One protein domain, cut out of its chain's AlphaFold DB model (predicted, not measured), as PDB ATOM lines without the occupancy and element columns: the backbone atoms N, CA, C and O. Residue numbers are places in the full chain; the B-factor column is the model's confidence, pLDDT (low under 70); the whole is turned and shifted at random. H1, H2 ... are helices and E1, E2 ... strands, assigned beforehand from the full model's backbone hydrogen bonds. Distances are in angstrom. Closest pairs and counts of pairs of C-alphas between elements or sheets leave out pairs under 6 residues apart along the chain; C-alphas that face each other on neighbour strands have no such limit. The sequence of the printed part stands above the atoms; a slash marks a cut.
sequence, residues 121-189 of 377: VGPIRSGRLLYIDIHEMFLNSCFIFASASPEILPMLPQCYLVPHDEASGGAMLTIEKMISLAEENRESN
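What this domain is: This is residues 121 to 189 of the 377 residues of the protein "DUF3048 C-terminal domain-containing protein" of Anaerolineales bacterium (UniProt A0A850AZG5). Two helices, H1 and H2, lie well apart on two sides of a flat domain, and a long unnamed stretch, residues 138 to 170, winds through the space between them; near one end the short strands E1 and E2 pair side by side, and E2 leads straight into H2. Within the long stretch, residues 144 to 145 pair in parallel with residues 160 to 161, a short pairing in the middle of the domain. The printed part has 69 residues, with two named strands and two named helices in the order E1, H1, E2, H2; the sheet is E1 - E2, antiparallel. The class is mixed, helices and strands, with under half of the residues in named elements. The whole is compact, with a radius of gyration of the C-alphas of 12.2 A, and its C-alphas span 36 by 30 by 15 A.

Where its parts are: E1 is residues 121 to 124, and C-alpha 121 stands at (12.245, 19.587, -35.245). H1 is residues 130 to 137, 11.2 A from first to last C-alpha, beginning with C-alpha 130 at (17.444, 6.969, -50.028). Residues 138 to 170 hold no named element. E2 is residues 171 to 174, 10.0 A from first to last C-alpha. H2, the longest helix, is residues 175 to 187; it measures 18.7 A and ends with C-alpha 187 at (14.635, 32.276, -53.858).

How they stand to each other: E1 and E2 are antiparallel neighbours, with 162 degrees between their N-to-C directions. The C-alphas of Gly 122 and Met 172 face each other at 4.9 A. N 121 and O 173 are within hydrogen-bond range at 2.8 A, and so are N 124 and O 171 at 2.7 A. E1 and H2 have 1 pair of C-alphas within 8 A, those of Val 121 and Ile 175, 7.0 A apart; their centres are 16.0 A apart. H1 and H2 are apart. In H1 and H2 every O i to N i+4 pair is within hydrogen-bond range.

The domain as a whole: The C-alphas farthest apart are those of Ala 167 and Asn 189, at 35.8 A, while the first and last printed C-alphas, of Val 121 and Asn 189, are 23.4 A apart. The printed part has no cut. The links E1 to H1 and E2 to H2 are tight, with 5 and 0 residues between the elements; the link H1 to E2 is long, with 33 residues. The C-alphas of residues 138 to 170 lie 1 to 20 A from the mean of the C-alphas. The mean pLDDT of the printed part is 81.5, and residues 163 to 171, of which 171 belongs to E2, are under 70.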
ATOM      1  N   VAL A 121      12.350  20.885 -34.575       89.44
ATOM      2  CA  VAL A 121      12.245  19.587 -35.245       89.44
ATOM      3  C   VAL A 121      13.501  18.770 -34.955       89.44
ATOM      4  O   VAL A 121      14.621  19.271 -35.079       89.44
ATOM      5  N   GLY A 122      13.317  17.503 -34.583       82.88
ATOM      6  CA  GLY A 122      14.412  16.565 -34.373       82.88
ATOM      7  C   GLY A 122      14.072  15.410 -33.420       82.88
ATOM      8  O   GLY A 122      12.901  15.202 -33.105       82.88
ATOM      9  N   PRO A 123      15.090  14.659 -32.960       82.19
ATOM     10  CA  PRO A 123      16.503  14.881 -33.261       82.19
ATOM     11  C   PRO A 123      16.826  14.590 -34.733       82.19
ATOM     12  O   PRO A 123      16.547  13.503 -35.234       82.19
ATOM     13  N   ILE A 124      17.419  15.558 -35.429       81.19
ATOM     14  CA  ILE A 124      17.898  15.430 -36.804       81.19
ATOM     15  C   ILE A 124      19.016  14.383 -36.835       81.19
ATOM     16  O   ILE A 124      19.932  14.385 -36.006       81.19
ATOM     17  N   ARG A 125      18.918  13.452 -37.787       80.31
ATOM     18  CA  ARG A 125      19.799  12.284 -37.906       80.31
ATOM     19  C   ARG A 125      20.673  12.352 -39.146       80.31
ATOM     20  O   ARG A 125      20.664  13.319 -39.909       80.31
ATOM     21  N   SER A 126      21.483  11.312 -39.297       80.12
ATOM     22  CA  SER A 126      22.393  11.189 -40.416       80.12
ATOM     23  C   SER A 126      21.666  10.976 -41.746       80.12
ATOM     24  O   SER A 126      20.670  10.252 -41.807       80.12
ATOM     25  N   GLY A 127      22.223  11.530 -42.819       81.06
ATOM     26  CA  GLY A 127      21.811  11.274 -44.192       81.06
ATOM     27  C   GLY A 127      22.021   9.814 -44.614       81.06
ATOM     28  O   GLY A 127      22.815   9.069 -44.026       81.06
ATOM     29  N   ARG A 128      21.271   9.402 -45.634       86.44
ATOM     30  CA  ARG A 128      21.212   8.070 -46.246       86.44
ATOM     31  C   ARG A 128      20.985   8.249 -47.745       86.44
ATOM     32  O   ARG A 128      20.394   9.250 -48.135       86.44
ATOM     33  N   LEU A 129      21.417   7.273 -48.545       87.31
ATOM     34  CA  LEU A 129      21.288   7.303 -50.009       87.31
ATOM     35  C   LEU A 129      19.836   7.464 -50.469       87.31
ATOM     36  O   LEU A 129      19.584   8.298 -51.323       87.31
ATOM     37  N   LEU A 130      18.887   6.807 -49.792       88.69
ATOM     38  CA  LEU A 130      17.444   6.969 -50.028       88.69
ATOM     39  C   LEU A 130      16.986   8.440 -50.105       88.69
ATOM     40  O   LEU A 130      16.034   8.770 -50.807       88.69
ATOM     41  N   TYR A 131      17.617   9.340 -49.348       89.00
ATOM     42  CA  TYR A 131      17.206  10.740 -49.347       89.00
ATOM     43  C   TYR A 131      17.598  11.491 -50.625       89.00
ATOM     44  O   TYR A 131      17.011  12.537 -50.886       89.00
ATOM     45  N   ILE A 132      18.549  10.972 -51.409       89.50
ATOM     46  CA  ILE A 132      18.875  11.489 -52.744       89.50
ATOM     47  C   ILE A 132      17.658  11.285 -53.647       89.50
ATOM     48  O   ILE A 132      17.115  12.266 -54.146       89.50
ATOM     49  N   ASP A 133      17.144  10.055 -53.723       88.81
ATOM     50  CA  ASP A 133      15.959   9.724 -54.525       88.81
ATOM     51  C   ASP A 133      14.736  10.550 -54.102       88.81
ATOM     52  O   ASP A 133      13.995  11.084 -54.926       88.81
ATOM     53  N   ILE A 134      14.526  10.703 -52.788       89.62
ATOM     54  CA  ILE A 134      13.429  11.529 -52.267       89.62
ATOM     55  C   ILE A 134      13.625  12.997 -52.668       89.62
ATOM     56  O   ILE A 134      12.664  13.652 -53.061       89.62
ATOM     57  N   HIS A 135      14.841  13.534 -52.597       88.56
ATOM     58  CA  HIS A 135      15.098  14.910 -53.014       88.56
ATOM     59  C   HIS A 135      14.866  15.111 -54.518       88.56
ATOM     60  O   HIS A 135      14.290  16.126 -54.902       88.56
ATOM     61  N   GLU A 136      15.207  14.137 -55.363       86.81
ATOM     62  CA  GLU A 136      14.921  14.194 -56.805       86.81
ATOM     63  C   GLU A 136      13.417  14.230 -57.112       86.81
ATOM     64  O   GLU A 136      12.982  14.911 -58.040       86.81
ATOM     65  N   MET A 137      12.599  13.554 -56.300       87.69
ATOM     66  CA  MET A 137      11.135  13.627 -56.390       87.69
ATOM     67  C   MET A 137      10.578  14.976 -55.927       87.69
ATOM     68  O   MET A 137       9.490  15.381 -56.347       87.69
ATOM     69  N   PHE A 138      11.304  15.662 -55.044       88.75
ATOM     70  CA  PHE A 138      10.906  16.925 -54.444       88.75
ATOM     71  C   PHE A 138      11.969  18.004 -54.686       88.75
ATOM     72  O   PHE A 138      12.567  18.490 -53.730       88.75
ATOM     73  N   LEU A 139      12.200  18.384 -55.949       83.19
ATOM     74  CA  LEU A 139      13.352  19.213 -56.353       83.19
ATOM     75  C   LEU A 139      13.513  20.522 -55.567       83.19
ATOM     76  O   LEU A 139      14.633  20.911 -55.255       83.19
ATOM     77  N   ASN A 140      12.417  21.181 -55.180       86.50
ATOM     78  CA  ASN A 140      12.502  22.418 -54.394       86.50
ATOM     79  C   ASN A 140      12.500  22.160 -52.876       86.50
ATOM     80  O   ASN A 140      12.232  23.076 -52.099       86.50
ATOM     81  N   SER A 141      12.738  20.929 -52.418       87.19
ATOM     82  CA  SER A 141      12.861  20.613 -50.993       87.19
ATOM     83  C   SER A 141      14.253  20.964 -50.471       87.19
ATOM     84  O   SER A 141      15.270  20.682 -51.097       87.19
ATOM     85  N   CYS A 142      14.309  21.556 -49.281       88.75
ATOM     86  CA  CYS A 142      15.565  21.798 -48.579       88.75
ATOM     87  C   CYS A 142      15.942  20.537 -47.786       88.75
ATOM     88  O   CYS A 142      15.314  20.235 -46.768       88.75
ATOM     89  N   PHE A 143      16.951  19.784 -48.240       90.69
ATOM     90  CA  PHE A 143      17.423  18.607 -47.506       90.69
ATOM     91  C   PHE A 143      18.307  19.002 -46.313       90.69
ATOM     92  O   PHE A 143      19.378  19.598 -46.477       90.69
ATOM     93  N   ILE A 144      17.844  18.651 -45.109       89.62
ATOM     94  CA  ILE A 144      18.481  18.978 -43.831       89.62
ATOM     95  C   ILE A 144      18.860  17.693 -43.094       89.62
ATOM     96  O   ILE A 144      18.021  16.820 -42.880       89.62
ATOM     97  N   PHE A 145      20.115  17.588 -42.659       86.00
ATOM     98  CA  PHE A 145      20.642  16.410 -41.960       86.00
ATOM     99  C   PHE A 145      21.778  16.796 -41.001       86.00
ATOM    100  O   PHE A 145      22.281  17.911 -41.072       86.00
ATOM    101  N   ALA A 146      22.180  15.911 -40.081       78.75
ATOM    102  CA  ALA A 146      23.169  16.243 -39.036       78.75
ATOM    103  C   ALA A 146      24.571  15.641 -39.257       78.75
ATOM    104  O   ALA A 146      25.549  16.091 -38.661       78.75
ATOM    105  N   SER A 147      24.682  14.600 -40.085       77.12
ATOM    106  CA  SER A 147      25.948  13.951 -40.464       77.12
ATOM    107  C   SER A 147      25.717  12.936 -41.582       77.12
ATOM    108  O   SER A 147      24.590  12.546 -41.845       77.12
ATOM    109  N   ALA A 148      26.754  12.443 -42.241       78.69
ATOM    110  CA  ALA A 148      26.643  11.256 -43.088       78.69
ATOM    111  C   ALA A 148      27.974  10.509 -43.075       78.69
ATOM    112  O   ALA A 148      28.978  11.052 -42.607       78.69
ATOM    113  N   SER A 149      27.984   9.266 -43.556       76.00
ATOM    114  CA  SER A 149      29.253   8.562 -43.710       76.00
ATOM    115  C   SER A 149      30.096   9.239 -44.806       76.00
ATOM    116  O   SER A 149      29.522   9.812 -45.744       76.00
ATOM    117  N   PRO A 150      31.437   9.215 -44.713       79.00
ATOM    118  CA  PRO A 150      32.306   9.899 -45.671       79.00
ATOM    119  C   PRO A 150      32.108   9.453 -47.124       79.00
ATOM    120  O   PRO A 150      32.331  10.243 -48.035       79.00
ATOM    121  N   GLU A 151      31.683   8.206 -47.333       85.94
ATOM    122  CA  GLU A 151      31.466   7.606 -48.650       85.94
ATOM    123  C   GLU A 151      30.320   8.280 -49.412       85.94
ATOM    124  O   GLU A 151      30.407   8.423 -50.627       85.94
ATOM    125  N   ILE A 152      29.267   8.712 -48.706       85.69
ATOM    126  CA  ILE A 152      28.048   9.257 -49.327       85.69
ATOM    127  C   ILE A 152      27.857  10.751 -49.078       85.69
ATOM    128  O   ILE A 152      27.070  11.382 -49.774       85.69
ATOM    129  N   LEU A 153      28.556  11.343 -48.103       84.81
ATOM    130  CA  LEU A 153      28.417  12.766 -47.783       84.81
ATOM    131  C   LEU A 153      28.561  13.689 -49.014       84.81
ATOM    132  O   LEU A 153      27.754  14.614 -49.123       84.81
ATOM    133  N   PRO A 154      29.504  13.454 -49.955       89.56
ATOM    134  CA  PRO A 154      29.622  14.266 -51.169       89.56
ATOM    135  C   PRO A 154      28.475  14.084 -52.174       89.56
ATOM    136  O   PRO A 154      28.346  14.896 -53.082       89.56
ATOM    137  N   MET A 155      27.687  13.011 -52.045       90.00
ATOM    138  CA  MET A 155      26.582  12.669 -52.950       90.00
ATOM    139  C   MET A 155      25.242  13.241 -52.480       90.00
ATOM    140  O   MET A 155      24.328  13.399 -53.282       90.00
ATOM    141  N   LEU A 156      25.101  13.522 -51.182       87.31
ATOM    142  CA  LEU A 156      23.846  14.019 -50.629       87.31
ATOM    143  C   LEU A 156      23.573  15.451 -51.119       87.31
ATOM    144  O   LEU A 156      24.488  16.276 -51.068       87.31
ATOM    145  N   PRO A 157      22.331  15.788 -51.512       85.81
ATOM    146  CA  PRO A 157      21.945  17.179 -51.731       85.81
ATOM    147  C   PRO A 157      22.136  17.943 -50.421       85.81
ATOM    148  O   PRO A 157      21.770  17.436 -49.372       85.81
ATOM    149  N   GLN A 158      22.740  19.130 -50.417       81.69
ATOM    150  CA  GLN A 158      23.033  19.837 -49.163       81.69
ATOM    151  C   GLN A 158      22.372  21.206 -49.153       81.69
ATOM    152  O   GLN A 158      22.914  22.160 -49.702       81.69
ATOM    153  N   CYS A 159      21.215  21.303 -48.495       86.88
ATOM    154  CA  CYS A 159      20.636  22.600 -48.158       86.88
ATOM    155  C   CYS A 159      21.202  23.101 -46.822       86.88
ATOM    156  O   CYS A 159      21.731  24.207 -46.738       86.88
ATOM    157  N   TYR A 160      21.156  22.267 -45.774       88.62
ATOM    158  CA  TYR A 160      21.726  22.622 -44.474       88.62
ATOM    159  C   TYR A 160      22.210  21.400 -43.690       88.62
ATOM    160  O   TYR A 160      21.458  20.455 -43.445       88.62
ATOM    161  N   LEU A 161      23.469  21.443 -43.252       83.69
ATOM    162  CA  LEU A 161      24.038  20.467 -42.327       83.69
ATOM    163  C   LEU A 161      23.918  21.019 -40.904       83.69
ATOM    164  O   LEU A 161      24.571  22.006 -40.563       83.69
ATOM    165  N   VAL A 162      23.086  20.392 -40.077       81.31
ATOM    166  CA  VAL A 162      22.857  20.836 -38.702       81.31
ATOM    167  C   VAL A 162      24.091  20.510 -37.858       81.31
ATOM    168  O   VAL A 162      24.460  19.336 -37.751       81.31
ATOM    169  N   PRO A 163      24.728  21.511 -37.227       68.31
ATOM    170  CA  PRO A 163      25.789  21.256 -36.265       68.31
ATOM    171  C   PRO A 163      25.233  20.431 -35.100       68.31
ATOM    172  O   PRO A 163      24.175  20.757 -34.564       68.31
ATOM    173  N   HIS A 164      25.941  19.383 -34.693       61.06
ATOM    174  CA  HIS A 164      25.610  18.615 -33.495       61.06
ATOM    175  C   HIS A 164      26.791  18.651 -32.530       61.06
ATOM    176  O   HIS A 164      27.944  18.570 -32.956       61.06
ATOM    177  N   ASP A 165      26.510  18.772 -31.232       50.09
ATOM    178  CA  ASP A 165      27.463  18.358 -30.214       50.09
ATOM    179  C   ASP A 165      27.275  16.854 -29.963       50.09
ATOM    180  O   ASP A 165      26.165  16.320 -29.984       50.09
ATOM    181  N   GLU A 166      28.365  16.113 -29.773       45.66
ATOM    182  CA  GLU A 166      28.286  14.661 -29.542       45.66
ATOM    183  C   GLU A 166      27.570  14.313 -28.218       45.66
ATOM    184  O   GLU A 166      27.230  13.156 -27.977       45.66
ATOM    185  N   ALA A 167      27.311  15.309 -27.360       39.31
ATOM    186  CA  ALA A 167      26.782  15.128 -26.013       39.31
ATOM    187  C   ALA A 167      25.242  15.047 -25.932       39.31
ATOM    188  O   ALA A 167      24.729  14.458 -24.981       39.31
ATOM    189  N   SER A 168      24.492  15.611 -26.889       44.34
ATOM    190  CA  SER A 168      23.023  15.759 -26.796       44.34
ATOM    191  C   SER A 168      22.197  14.622 -27.412       44.34
ATOM    192  O   SER A 168      20.971  14.628 -27.332       44.34
ATOM    193  N   GLY A 169      22.830  13.610 -28.016       43.12
ATOM    194  CA  GLY A 169      22.110  12.466 -28.592       43.12
ATOM    195  C   GLY A 169      21.339  12.770 -29.888       43.12
ATOM    196  O   GLY A 169      20.675  11.869 -30.413       43.12
ATOM    197  N   GLY A 170      21.466  13.982 -30.443       55.94
ATOM    198  CA  GLY A 170      21.024  14.391 -31.781       55.94
ATOM    199  C   GLY A 170      20.784  15.904 -31.881       55.94
ATOM    200  O   GLY A 170      20.536  16.557 -30.875       55.94
ATOM    201  N   ALA A 171      20.863  16.475 -33.088       67.50
ATOM    202  CA  ALA A 171      20.699  17.919 -33.270       67.50
ATOM    203  C   ALA A 171      19.225  18.322 -33.361       67.50
ATOM    204  O   ALA A 171      18.446  17.660 -34.039       67.50
ATOM    205  N   MET A 172      18.850  19.432 -32.738       83.06
ATOM    206  CA  MET A 172      17.534  20.046 -32.914       83.06
ATOM    207  C   MET A 172      17.646  21.234 -33.874       83.06
ATOM    208  O   MET A 172      18.645  21.953 -33.862       83.06
ATOM    209  N   LEU A 173      16.630  21.440 -34.713       86.50
ATOM    210  CA  LEU A 173      16.527  22.610 -35.585       86.50
ATOM    211  C   LEU A 173      15.334  23.455 -35.153       86.50
ATOM    212  O   LEU A 173      14.210  22.955 -35.144       86.50
ATOM    213  N   THR A 174      15.554  24.729 -34.836       89.69
ATOM    214  CA  THR A 174      14.451  25.629 -34.481       89.69
ATOM    215  C   THR A 174      13.533  25.881 -35.674       89.69
ATOM    216  O   THR A 174      13.976  25.912 -36.827       89.69
ATOM    217  N   ILE A 175      12.244  26.096 -35.402       89.56
ATOM    218  CA  ILE A 175      11.268  26.436 -36.442       89.56
ATOM    219  C   ILE A 175      11.651  27.744 -37.144       89.56
ATOM    220  O   ILE A 175      11.518  27.830 -38.362       89.56
ATOM    221  N   GLU A 176      12.206  28.732 -36.434       89.94
ATOM    222  CA  GLU A 176      12.684  29.971 -37.059       89.94
ATOM    223  C   GLU A 176      13.796  29.702 -38.077       89.94
ATOM    224  O   GLU A 176      13.776  30.258 -39.177       89.94
ATOM    225  N   LYS A 177      14.755  28.820 -37.748       90.56
ATOM    226  CA  LYS A 177      15.824  28.478 -38.689       90.56
ATOM    227  C   LYS A 177      15.287  27.676 -39.870       90.56
ATOM    228  O   LYS A 177      15.714  27.914 -40.995       90.56
ATOM    229  N   MET A 178      14.341  26.768 -39.631       91.25
ATOM    230  CA  MET A 178      13.672  26.013 -40.692       91.25
ATOM    231  C   MET A 178      12.953  26.939 -41.686       91.25
ATOM    232  O   MET A 178      13.079  26.739 -42.889       91.25
ATOM    233  N   ILE A 179      12.251  27.970 -41.198       90.88
ATOM    234  CA  ILE A 179      11.583  28.972 -42.046       90.88
ATOM    235  C   ILE A 179      12.611  29.752 -42.873       90.88
ATOM    236  O   ILE A 179      12.459  29.823 -44.089       90.88
ATOM    237  N   SER A 180      13.684  30.257 -42.252       91.94
ATOM    238  CA  SER A 180      14.750  30.982 -42.973       91.94
ATOM    239  C   SER A 180      15.368  30.135 -44.088       91.94
ATOM    240  O   SER A 180      15.540  30.621 -45.200       91.94
ATOM    241  N   LEU A 181      15.647  28.855 -43.828       91.62
ATOM    242  CA  LEU A 181      16.179  27.948 -44.847       91.62
ATOM    243  C   LEU A 181      15.181  27.701 -45.985       91.62
ATOM    244  O   LEU A 181      15.581  27.613 -47.142       91.62
ATOM    245  N   ALA A 182      13.887  27.589 -45.674       89.19
ATOM    246  CA  ALA A 182      12.854  27.415 -46.689       89.19
ATOM    247  C   ALA A 182      12.705  28.661 -47.579       89.19
ATOM    248  O   ALA A 182      12.540  28.523 -48.790       89.19
ATOM    249  N   GLU A 183      12.794  29.860 -47.000       89.75
ATOM    250  CA  GLU A 183      12.774  31.130 -47.733       89.75
ATOM    251  C   GLU A 183      13.999  31.264 -48.652       89.75
ATOM    252  O   GLU A 183      13.833  31.480 -49.852       89.75
ATOM    253  N   GLU A 184      15.208  31.021 -48.132       89.38
ATOM    254  CA  GLU A 184      16.460  31.020 -48.910       89.38
ATOM    255  C   GLU A 184      16.418  29.998 -50.063       89.38
ATOM    256  O   GLU A 184      16.799  30.291 -51.203       89.38
ATOM    257  N   ASN A 185      15.910  28.792 -49.791       87.56
ATOM    258  CA  ASN A 185      15.780  27.745 -50.799       87.56
ATOM    259  C   ASN A 185      14.740  28.101 -51.870       87.56
ATOM    260  O   ASN A 185      14.912  27.738 -53.033       87.56
ATOM    261  N   ARG A 186      13.671  28.822 -51.512       84.94
ATOM    262  CA  ARG A 186      12.659  29.270 -52.477       84.94
ATOM    263  C   ARG A 186      13.215  30.308 -53.447       84.94
ATOM    264  O   ARG A 186      12.929  30.214 -54.632       84.94
ATOM    265  N   GLU A 187      14.024  31.258 -52.983       81.88
ATOM    266  CA  GLU A 187      14.635  32.276 -53.858       81.88
ATOM    267  C   GLU A 187      15.537  31.670 -54.945       81.88
ATOM    268  O   GLU A 187      15.722  32.261 -56.009       81.88
ATOM    269  N   SER A 188      16.079  30.481 -54.682       76.19
ATOM    270  CA  SER A 188      17.012  29.785 -55.570       76.19
ATOM    271  C   SER A 188      16.339  28.806 -56.541       76.19
ATOM    272  O   SER A 188      17.016  28.278 -57.422       76.19
ATOM    273  N   ASN A 189      15.031  28.554 -56.404       75.38
ATOM    274  CA  ASN A 189      14.308  27.518 -57.145       75.38
ATOM    275  C   ASN A 189      13.091  28.076 -57.903       75.38
ATOM    276  O   ASN A 189      12.508  29.089 -57.530       75.38
TER     277      ASN A 189